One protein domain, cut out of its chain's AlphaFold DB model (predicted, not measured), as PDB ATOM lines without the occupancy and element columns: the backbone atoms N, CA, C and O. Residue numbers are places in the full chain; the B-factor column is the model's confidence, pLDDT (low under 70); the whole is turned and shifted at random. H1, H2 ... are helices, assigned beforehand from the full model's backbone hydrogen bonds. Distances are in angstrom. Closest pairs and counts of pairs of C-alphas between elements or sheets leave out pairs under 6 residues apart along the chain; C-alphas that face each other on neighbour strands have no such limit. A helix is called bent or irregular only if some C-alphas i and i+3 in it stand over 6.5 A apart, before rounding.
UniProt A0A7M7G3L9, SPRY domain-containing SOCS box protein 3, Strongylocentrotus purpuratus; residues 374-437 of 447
ATOM      1  N   LEU A 374     216.310 207.157 235.660       96.06
ATOM      2  CA  LEU A 374     215.410 208.318 235.625       96.06
ATOM      3  C   LEU A 374     213.950 207.948 235.295       96.06
ATOM      4  O   LEU A 374     213.044 208.545 235.860       96.06
ATOM      5  N   GLN A 375     213.706 206.943 234.448       95.19
ATOM      6  CA  GLN A 375     212.348 206.512 234.086       95.19
ATOM      7  C   GLN A 375     211.604 205.940 235.305       95.19
ATOM      8  O   GLN A 375     210.447 206.297 235.549       95.19
ATOM      9  N   PHE A 376     212.279 205.123 236.122       95.69
ATOM     10  CA  PHE A 376     211.735 204.634 237.389       95.69
ATOM     11  C   PHE A 376     211.496 205.785 238.381       95.69
ATOM     12  O   PHE A 376     210.427 205.862 238.992       95.69
ATOM     13  N   TRP A 377     212.441 206.726 238.501       95.19
ATOM     14  CA  TRP A 377     212.277 207.905 239.363       95.19
ATOM     15  C   TRP A 377     211.102 208.793 238.930       95.19
ATOM     16  O   TRP A 377     210.346 209.241 239.793       95.19
ATOM     17  N   CYS A 378     210.872 208.977 237.626       95.88
ATOM     18  CA  CYS A 378     209.687 209.653 237.093       95.88
ATOM     19  C   CYS A 378     208.393 208.913 237.468       95.88
ATOM     20  O   CYS A 378     207.463 209.542 237.965       95.88
ATOM     21  N   CYS A 379     208.337 207.583 237.333       95.88
ATOM     22  CA  CYS A 379     207.173 206.795 237.762       95.88
ATOM     23  C   CYS A 379     206.907 206.936 239.273       95.88
ATOM     24  O   CYS A 379     205.764 207.114 239.701       95.88
ATOM     25  N   GLN A 380     207.964 206.934 240.092       94.38
ATOM     26  CA  GLN A 380     207.855 207.148 241.535       94.38
ATOM     27  C   GLN A 380     207.453 208.595 241.887       94.38
ATOM     28  O   GLN A 380     206.787 208.812 242.899       94.38
ATOM     29  N   ALA A 381     207.828 209.588 241.074       95.25
ATOM     30  CA  ALA A 381     207.396 210.978 241.220       95.25
ATOM     31  C   ALA A 381     205.909 211.151 240.864       95.25
ATOM     32  O   ALA A 381     205.169 211.728 241.657       95.25
ATOM     33  N   LEU A 382     205.443 210.562 239.756       94.94
ATOM     34  CA  LEU A 382     204.022 210.548 239.382       94.94
ATOM     35  C   LEU A 382     203.154 209.917 240.485       94.94
ATOM     36  O   LEU A 382     202.136 210.489 240.872       94.94
ATOM     37  N   ARG A 383     203.594 208.797 241.081       93.62
ATOM     38  CA  ARG A 383     202.894 208.180 242.223       93.62
ATOM     39  C   ARG A 383     202.864 209.067 243.478       93.62
ATOM     40  O   ARG A 383     201.928 208.943 244.262       93.62
ATOM     41  N   LYS A 384     203.849 209.949 243.684       92.50
ATOM     42  CA  LYS A 384     203.847 210.927 244.792       92.50
ATOM     43  C   LYS A 384     202.960 212.145 244.507       92.50
ATOM     44  O   LYS A 384     202.456 212.734 245.456       92.50
ATOM     45  N   ALA A 385     202.794 212.521 243.238       93.44
ATOM     46  CA  ALA A 385     201.983 213.666 242.821       93.44
ATOM     47  C   ALA A 385     200.475 213.354 242.800       93.44
ATOM     48  O   ALA A 385     199.669 214.174 243.231       93.44
ATOM     49  N   VAL A 386     200.093 212.163 242.328       92.31
ATOM     50  CA  VAL A 386     198.694 211.705 242.292       92.31
ATOM     51  C   VAL A 386     198.270 211.182 243.679       92.31
ATOM     52  O   VAL A 386     199.035 210.408 244.271       92.31
ATOM     53  N   PRO A 387     197.066 211.501 244.203       91.56
ATOM     54  CA  PRO A 387     196.626 211.060 245.528       91.56
ATOM     55  C   PRO A 387     196.588 209.527 245.652       91.56
ATOM     56  O   PRO A 387     196.244 208.851 244.674       91.56
ATOM     57  N   PRO A 388     196.952 208.944 246.815       88.12
ATOM     58  CA  PRO A 388     197.098 207.494 246.984       88.12
ATOM     59  C   PRO A 388     195.877 206.673 246.569       88.12
ATOM     60  O   PRO A 388     196.013 205.504 246.216       88.12
ATOM     61  N   GLU A 389     194.691 207.257 246.644       87.75
ATOM     62  CA  GLU A 389     193.411 206.620 246.384       87.75
ATOM     63  C   GLU A 389     193.007 206.566 244.893       87.75
ATOM     64  O   GLU A 389     192.071 205.845 244.542       87.75
ATOM     65  N   HIS A 390     193.776 207.213 244.008       90.50
ATOM     66  CA  HIS A 390     193.606 207.199 242.548       90.50
ATOM     67  C   HIS A 390     194.669 206.319 241.869       90.50
ATOM     68  O   HIS A 390     195.795 206.194 242.355       90.50
ATOM     69  N   ASN A 391     194.346 205.735 240.711       92.12
ATOM     70  CA  ASN A 391     195.320 205.066 239.838       92.12
ATOM     71  C   ASN A 391     196.041 206.109 238.969       92.12
ATOM     72  O   ASN A 391     195.379 206.875 238.270       92.12
ATOM     73  N   VAL A 392     197.380 206.126 238.966       94.00
ATOM     74  CA  VAL A 392     198.157 207.082 238.148       94.00
ATOM     75  C   VAL A 392     197.824 206.923 236.663       94.00
ATOM     76  O   VAL A 392     197.642 207.918 235.967       94.00
ATOM     77  N   LEU A 393     197.679 205.678 236.197       93.81
ATOM     78  CA  LEU A 393     197.449 205.344 234.786       93.81
ATOM     79  C   LEU A 393     196.062 205.750 234.269       93.81
ATOM     80  O   LEU A 393     195.834 205.739 233.060       93.81
ATOM     81  N   ASP A 394     195.132 206.097 235.161       92.19
ATOM     82  CA  ASP A 394     193.801 206.590 234.794       92.19
ATOM     83  C   ASP A 394     193.675 208.109 234.946       92.19
ATOM     84  O   ASP A 394     192.726 208.684 234.417       92.19
ATOM     85  N   VAL A 395     194.607 208.756 235.655       92.31
ATOM     86  CA  VAL A 395     194.639 210.209 235.890       92.31
ATOM     87  C   VAL A 395     195.547 210.922 234.892       92.31
ATOM     88  O   VAL A 395     195.155 211.955 234.364       92.31
ATOM     89  N   VAL A 396     196.738 210.385 234.616       91.44
ATOM     90  CA  VAL A 396     197.714 211.017 233.715       91.44
ATOM     91  C   VAL A 396     197.397 210.649 232.256       91.44
ATOM     92  O   VAL A 396     197.279 209.455 231.963       91.44
ATOM     93  N   PRO A 397     197.301 211.615 231.322       91.62
ATOM     94  CA  PRO A 397     197.160 211.322 229.899       91.62
ATOM     95  C   PRO A 397     198.469 210.725 229.358       91.62
ATOM     96  O   PRO A 397     199.470 211.417 229.179       91.62
ATOM     97  N   LEU A 398     198.470 209.412 229.119       93.00
ATOM     98  CA  LEU A 398     199.625 208.650 228.642       93.00
ATOM     99  C   LEU A 398     199.319 208.010 227.277       93.00
ATOM    100  O   LEU A 398     198.227 207.461 227.108       93.00
ATOM    101  N   PRO A 399     200.267 208.001 226.316       96.38
ATOM    102  CA  PRO A 399     200.111 207.260 225.065       96.38
ATOM    103  C   PRO A 399     199.791 205.776 225.330       96.38
ATOM    104  O   PRO A 399     200.436 205.187 226.203       96.38
ATOM    105  N   PRO A 400     198.869 205.129 224.585       93.94
ATOM    106  CA  PRO A 400     198.382 203.785 224.921       93.94
ATOM    107  C   PRO A 400     199.477 202.728 225.112       93.94
ATOM    108  O   PRO A 400     199.444 201.983 226.085       93.94
ATOM    109  N   GLY A 401     200.505 202.709 224.255       95.88
ATOM    110  CA  GLY A 401     201.637 201.785 224.404       95.88
ATOM    111  C   GLY A 401     202.437 201.991 225.697       95.88
ATOM    112  O   GLY A 401     202.866 201.019 226.313       95.88
ATOM    113  N   LEU A 402     202.583 203.243 226.153       94.56
ATOM    114  CA  LEU A 402     203.230 203.558 227.429       94.56
ATOM    115  C   LEU A 402     202.323 203.211 228.617       94.56
ATOM    116  O   LEU A 402     202.823 202.671 229.601       94.56
ATOM    117  N   LYS A 403     201.007 203.463 228.528       95.06
ATOM    118  CA  LYS A 403     200.056 203.031 229.566       95.06
ATOM    119  C   LYS A 403     200.124 201.517 229.766       95.06
ATOM    120  O   LYS A 403     200.362 201.086 230.890       95.06
ATOM    121  N   ASN A 404     199.999 200.738 228.691       93.81
ATOM    122  CA  ASN A 404     200.024 199.275 228.749       93.81
ATOM    123  C   ASN A 404     201.346 198.764 229.351       93.81
ATOM    124  O   ASN A 404     201.328 198.022 230.329       93.81
ATOM    125  N   PHE A 405     202.493 199.252 228.859       94.00
ATOM    126  CA  PHE A 405     203.809 198.885 229.399       94.00
ATOM    127  C   PHE A 405     203.936 199.158 230.908       94.00
ATOM    128  O   PHE A 405     204.478 198.333 231.651       94.00
ATOM    129  N   LEU A 406     203.442 200.311 231.369       94.50
ATOM    130  CA  LEU A 406     203.454 200.680 232.784       94.50
ATOM    131  C   LEU A 406     202.437 199.883 233.614       94.50
ATOM    132  O   LEU A 406     202.667 199.689 234.806       94.50
ATOM    133  N   GLU A 407     201.353 199.391 233.018       91.81
ATOM    134  CA  GLU A 407     200.371 198.531 233.680       91.81
ATOM    135  C   GLU A 407     200.928 197.112 233.894       91.81
ATOM    136  O   GLU A 407     200.957 196.622 235.028       91.81
ATOM    137  N   ASP A 408     201.502 196.508 232.853       89.94
ATOM    138  CA  ASP A 408     202.092 195.161 232.901       89.94
ATOM    139  C   ASP A 408     203.284 195.058 233.872       89.94
ATOM    140  O   ASP A 408     203.513 194.018 234.495       89.94
ATOM    141  N   ASN A 409     204.058 196.139 234.017       91.19
ATOM    142  CA  ASN A 409     205.338 196.111 234.732       91.19
ATOM    143  C   ASN A 409     205.339 196.924 236.039       91.19
ATOM    144  O   ASN A 409     205.881 196.471 237.049       91.19
ATOM    145  N   LEU A 410     204.705 198.101 236.064       94.06
ATOM    146  CA  LEU A 410     204.733 199.036 237.197       94.06
ATOM    147  C   LEU A 410     203.357 199.291 237.836       94.06
ATOM    148  O   LEU A 410     203.251 200.138 238.724       94.06
ATOM    149  N   SER A 411     202.312 198.518 237.511       91.56
ATOM    150  CA  SER A 411     201.006 198.638 238.186       91.56
ATOM    151  C   SER A 411     201.083 198.450 239.700       91.56
ATOM    152  O   SER A 411     200.217 198.953 240.403       91.56
ATOM    153  N   TRP A 412     202.087 197.761 240.250       92.00
ATOM    154  CA  TRP A 412     202.300 197.679 241.703       92.00
ATOM    155  C   TRP A 412     202.668 199.023 242.343       92.00
ATOM    156  O   TRP A 412     202.249 199.307 243.466       92.00
ATOM    157  N   LEU A 413     203.411 199.852 241.608       94.25
ATOM    158  CA  LEU A 413     203.797 201.200 242.001       94.25
ATOM    159  C   LEU A 413     202.674 202.193 241.691       94.25
ATOM    160  O   LEU A 413     202.448 203.099 242.479       94.25
ATOM    161  N   LEU A 414     201.977 202.029 240.564       94.25
ATOM    162  CA  LEU A 414     201.088 203.046 239.992       94.25
ATOM    163  C   LEU A 414     199.594 202.873 240.337       94.25
ATOM    164  O   LEU A 414     198.851 203.857 240.276       94.25
ATOM    165  N   ARG A 415     199.155 201.677 240.768       90.81
ATOM    166  CA  ARG A 415     197.768 201.410 241.210       90.81
ATOM    167  C   ARG A 415     197.346 202.278 242.403       90.81
ATOM    168  O   ARG A 415     198.176 202.773 243.164       90.81
ATOM    169  N   ALA A 416     196.034 202.392 242.605       86.69
ATOM    170  CA  ALA A 416     195.449 202.969 243.814       86.69
ATOM    171  C   ALA A 416     195.721 202.097 245.062       86.69
ATOM    172  O   ALA A 416     195.641 200.869 245.017       86.69
ATOM    173  N   HIS A 417     195.975 202.729 246.208       80.12
ATOM    174  CA  HIS A 417     196.274 202.092 247.498       80.12
ATOM    175  C   HIS A 417     195.027 201.931 248.391       80.12
ATOM    176  O   HIS A 417     195.046 202.219 249.592       80.12
ATOM    177  N   VAL A 418     193.927 201.458 247.805       67.81
ATOM    178  CA  VAL A 418     192.622 201.326 248.471       67.81
ATOM    179  C   VAL A 418     192.471 199.951 249.132       67.81
ATOM    180  O   VAL A 418     192.568 198.916 248.480       67.81
ATOM    181  N   GLU A 419     192.150 199.925 250.429       58.41
ATOM    182  CA  GLU A 419     191.564 198.730 251.055       58.41
ATOM    183  C   GLU A 419     190.086 198.640 250.655       58.41
ATOM    184  O   GLU A 419     189.281 199.454 251.105       58.41
ATOM    185  N   SER A 420     189.717 197.649 249.840       47.88
ATOM    186  CA  SER A 420     188.332 197.429 249.410       47.88
ATOM    187  C   SER A 420     187.429 197.019 250.582       47.88
ATOM    188  O   SER A 420     187.304 195.847 250.940       47.88
ATOM    189  N   LYS A 421     186.780 198.012 251.195       44.31
ATOM    190  CA  LYS A 421     185.792 197.842 252.265       44.31
ATOM    191  C   LYS A 421     184.525 198.614 251.909       44.31
ATOM    192  O   LYS A 421     184.542 199.839 251.858       44.31
ATOM    193  N   THR A 422     183.447 197.860 251.683       47.09
ATOM    194  CA  THR A 422     182.090 198.336 251.348       47.09
ATOM    195  C   THR A 422     181.968 199.066 249.999       47.09
ATOM    196  O   THR A 422     182.886 199.744 249.550       47.09
ATOM    197  N   LYS A 423     180.810 198.943 249.332       49.72
ATOM    198  CA  LYS A 423     180.553 199.579 248.021       49.72
ATOM    199  C   LYS A 423     180.618 201.113 248.075       49.72
ATOM    200  O   LYS A 423     181.055 201.733 247.114       49.72
ATOM    201  N   GLU A 424     180.248 201.713 249.206       52.03
ATOM    202  CA  GLU A 424     180.268 203.169 249.409       52.03
ATOM    203  C   GLU A 424     181.660 203.782 249.221       52.03
ATOM    204  O   GLU A 424     181.768 204.874 248.666       52.03
ATOM    205  N   THR A 425     182.739 203.080 249.606       55.91
ATOM    206  CA  THR A 425     184.093 203.603 249.369       55.91
ATOM    207  C   THR A 425     184.380 203.697 247.875       55.91
ATOM    208  O   THR A 425     184.869 204.730 247.438       55.91
ATOM    209  N   GLN A 426     183.987 202.711 247.058       56.34
ATOM    210  CA  GLN A 426     184.127 202.793 245.596       56.34
ATOM    211  C   GLN A 426     183.345 203.976 244.998       56.34
ATOM    212  O   GLN A 426     183.841 204.627 244.080       56.34
ATOM    213  N   THR A 427     182.164 204.304 245.536       66.12
ATOM    214  CA  THR A 427     181.391 205.485 245.113       66.12
ATOM    215  C   THR A 427     182.114 206.792 245.451       66.12
ATOM    216  O   THR A 427     182.300 207.627 244.566       66.12
ATOM    217  N   VAL A 428     182.581 206.955 246.694       65.94
ATOM    218  CA  VAL A 428     183.333 208.150 247.127       65.94
ATOM    219  C   VAL A 428     184.633 208.304 246.331       65.94
ATOM    220  O   VAL A 428     184.950 209.401 245.878       65.94
ATOM    221  N   LEU A 429     185.344 207.204 246.082       63.31
ATOM    222  CA  LEU A 429     186.565 207.173 245.273       63.31
ATOM    223  C   LEU A 429     186.305 207.566 243.815       63.31
ATOM    224  O   LEU A 429     187.079 208.325 243.242       63.31
ATOM    225  N   SER A 430     185.196 207.114 243.221       67.12
ATOM    226  CA  SER A 430     184.796 207.536 241.873       67.12
ATOM    227  C   SER A 430     184.543 209.047 241.807       67.12
ATOM    228  O   SER A 430     185.042 209.710 240.898       67.12
ATOM    229  N   MET A 431     183.851 209.615 242.803       70.50
ATOM    230  CA  MET A 431     183.618 211.063 242.906       70.50
ATOM    231  C   MET A 431     184.920 211.852 243.109       70.50
ATOM    232  O   MET A 431     185.133 212.864 242.444       70.50
ATOM    233  N   MET A 432     185.820 211.377 243.976       68.38
ATOM    234  CA  MET A 432     187.146 211.977 244.175       68.38
ATOM    235  C   MET A 432     188.022 211.884 242.920       68.38
ATOM    236  O   MET A 432     188.801 212.797 242.661       68.38
ATOM    237  N   SER A 433     187.884 210.819 242.125       69.25
ATOM    238  CA  SER A 433     188.624 210.641 240.873       69.25
ATOM    239  C   SER A 433     188.173 211.621 239.790       69.25
ATOM    240  O   SER A 433     189.012 212.298 239.200       69.25
ATOM    241  N   LYS A 434     186.855 211.798 239.610       72.50
ATOM    242  CA  LYS A 434     186.299 212.826 238.714       72.50
ATOM    243  C   LYS A 434     186.750 214.236 239.114       72.50
ATOM    244  O   LYS A 434     187.425 214.900 238.333       72.50
ATOM    245  N   ARG A 435     186.548 214.612 240.383       73.31
ATOM    246  CA  ARG A 435     186.913 215.935 240.923       73.31
ATOM    247  C   ARG A 435     188.412 216.262 240.886       73.31
ATOM    248  O   ARG A 435     188.795 217.418 241.053       73.31
ATOM    249  N   TRP A 436     189.277 215.261 240.720       68.50
ATOM    250  CA  TRP A 436     190.714 215.486 240.546       68.50
ATOM    251  C   TRP A 436     191.106 215.657 239.073       68.50
ATOM    252  O   TRP A 436     192.022 216.423 238.793       68.50
ATOM    253  N   LYS A 437     190.378 215.030 238.137       67.88
ATOM    254  CA  LYS A 437     190.495 215.315 236.695       67.88
ATOM    255  C   LYS A 437     189.981 216.706 236.344       67.88
ATOM    256  O   LYS A 437     190.722 217.469 235.747       67.88
TER     257      LYS A 437
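What this domain is: This is residues 374 to 437 of the 447 residues of the protein "SPRY domain-containing SOCS box protein 3" of Strongylocentrotus purpuratus (UniProt A0A7M7G3L9). Three helices gather at one end, where the last residues of H3 pack on the second half of H1 and on the short H2, and a fourth helix, H4, lies away from them at the other end. Residues 415 to 422 lead out to H4, which folds back from the far corner, bringing its last residue near H2; residues 420 to 425, of which 423 to 425 belong to H4, stick out at that corner. The printed part has 64 residues with four named helices, H1, H2, H3 and H4 along the chain, and no named strand; the class is all helix. The whole is compact, with a radius of gyration of the C-alphas of 12.3 A, yet elongated in outline, spanning 37 by 21 by 20 A.

How they stand to each other: H1, residues 374 to 385, touches H3, residues 400 to 414, through residues 379 to 383 of H1 and 413 to 414 of H3 alone. Their closest C-alphas, those of Arg 383 and Leu 414, are 5.9 A apart, and their lines are only just about perpendicular, at 70.1 degrees. H2, residues 392 to 395, is close to H1 but not clearly touching; their closest C-alphas, those of Arg 383 and Val 392, are 6.3 A apart. H2 touches H3, where the closest C-alphas, those of Val 392 and Leu 414, are 5.3 A apart. H4, residues 423 to 437, is apart from H1 and from H3. H4 is close to H2 but not clearly touching, and their closest C-alphas, those of Val 395 and Lys 437, are 6.6 A apart. In H1 and H4 every O i to N i+4 pair is within hydrogen-bond range, in H3 9 of 11 are, and H2 is too short for such a pair.

Where its parts are: H1 begins at C-alpha 374, at (215.410, 208.318, 235.625), and measures 16.1 A from first to last C-alpha. H2, four residues from Val 392 to Val 395, measures 5.2 A. H3, from Pro 400 to Leu 414, measures 15.3 A and ends at C-alpha 414, at (201.088, 203.046, 239.992). H3 is irregular: C-alphas 409 and 412 are 7.8 A apart. H4, from Lys 423 to Lys 437, measures 21.8 A and ends at C-alpha 437, at (190.495, 215.315, 236.695).

The domain as a whole: The two C-alphas farthest apart, those of Leu 374 and Thr 422, are 38.2 A from each other. The printed part has no cut. The link from H2 to H3 is tight, and those from H1 to H2 and from H3 to H4 are short. The mean pLDDT of the printed part is 83.1; residues 418 to 430, 432 to 433 and 436 to 437 are under 70, and the mean of H4 is 64.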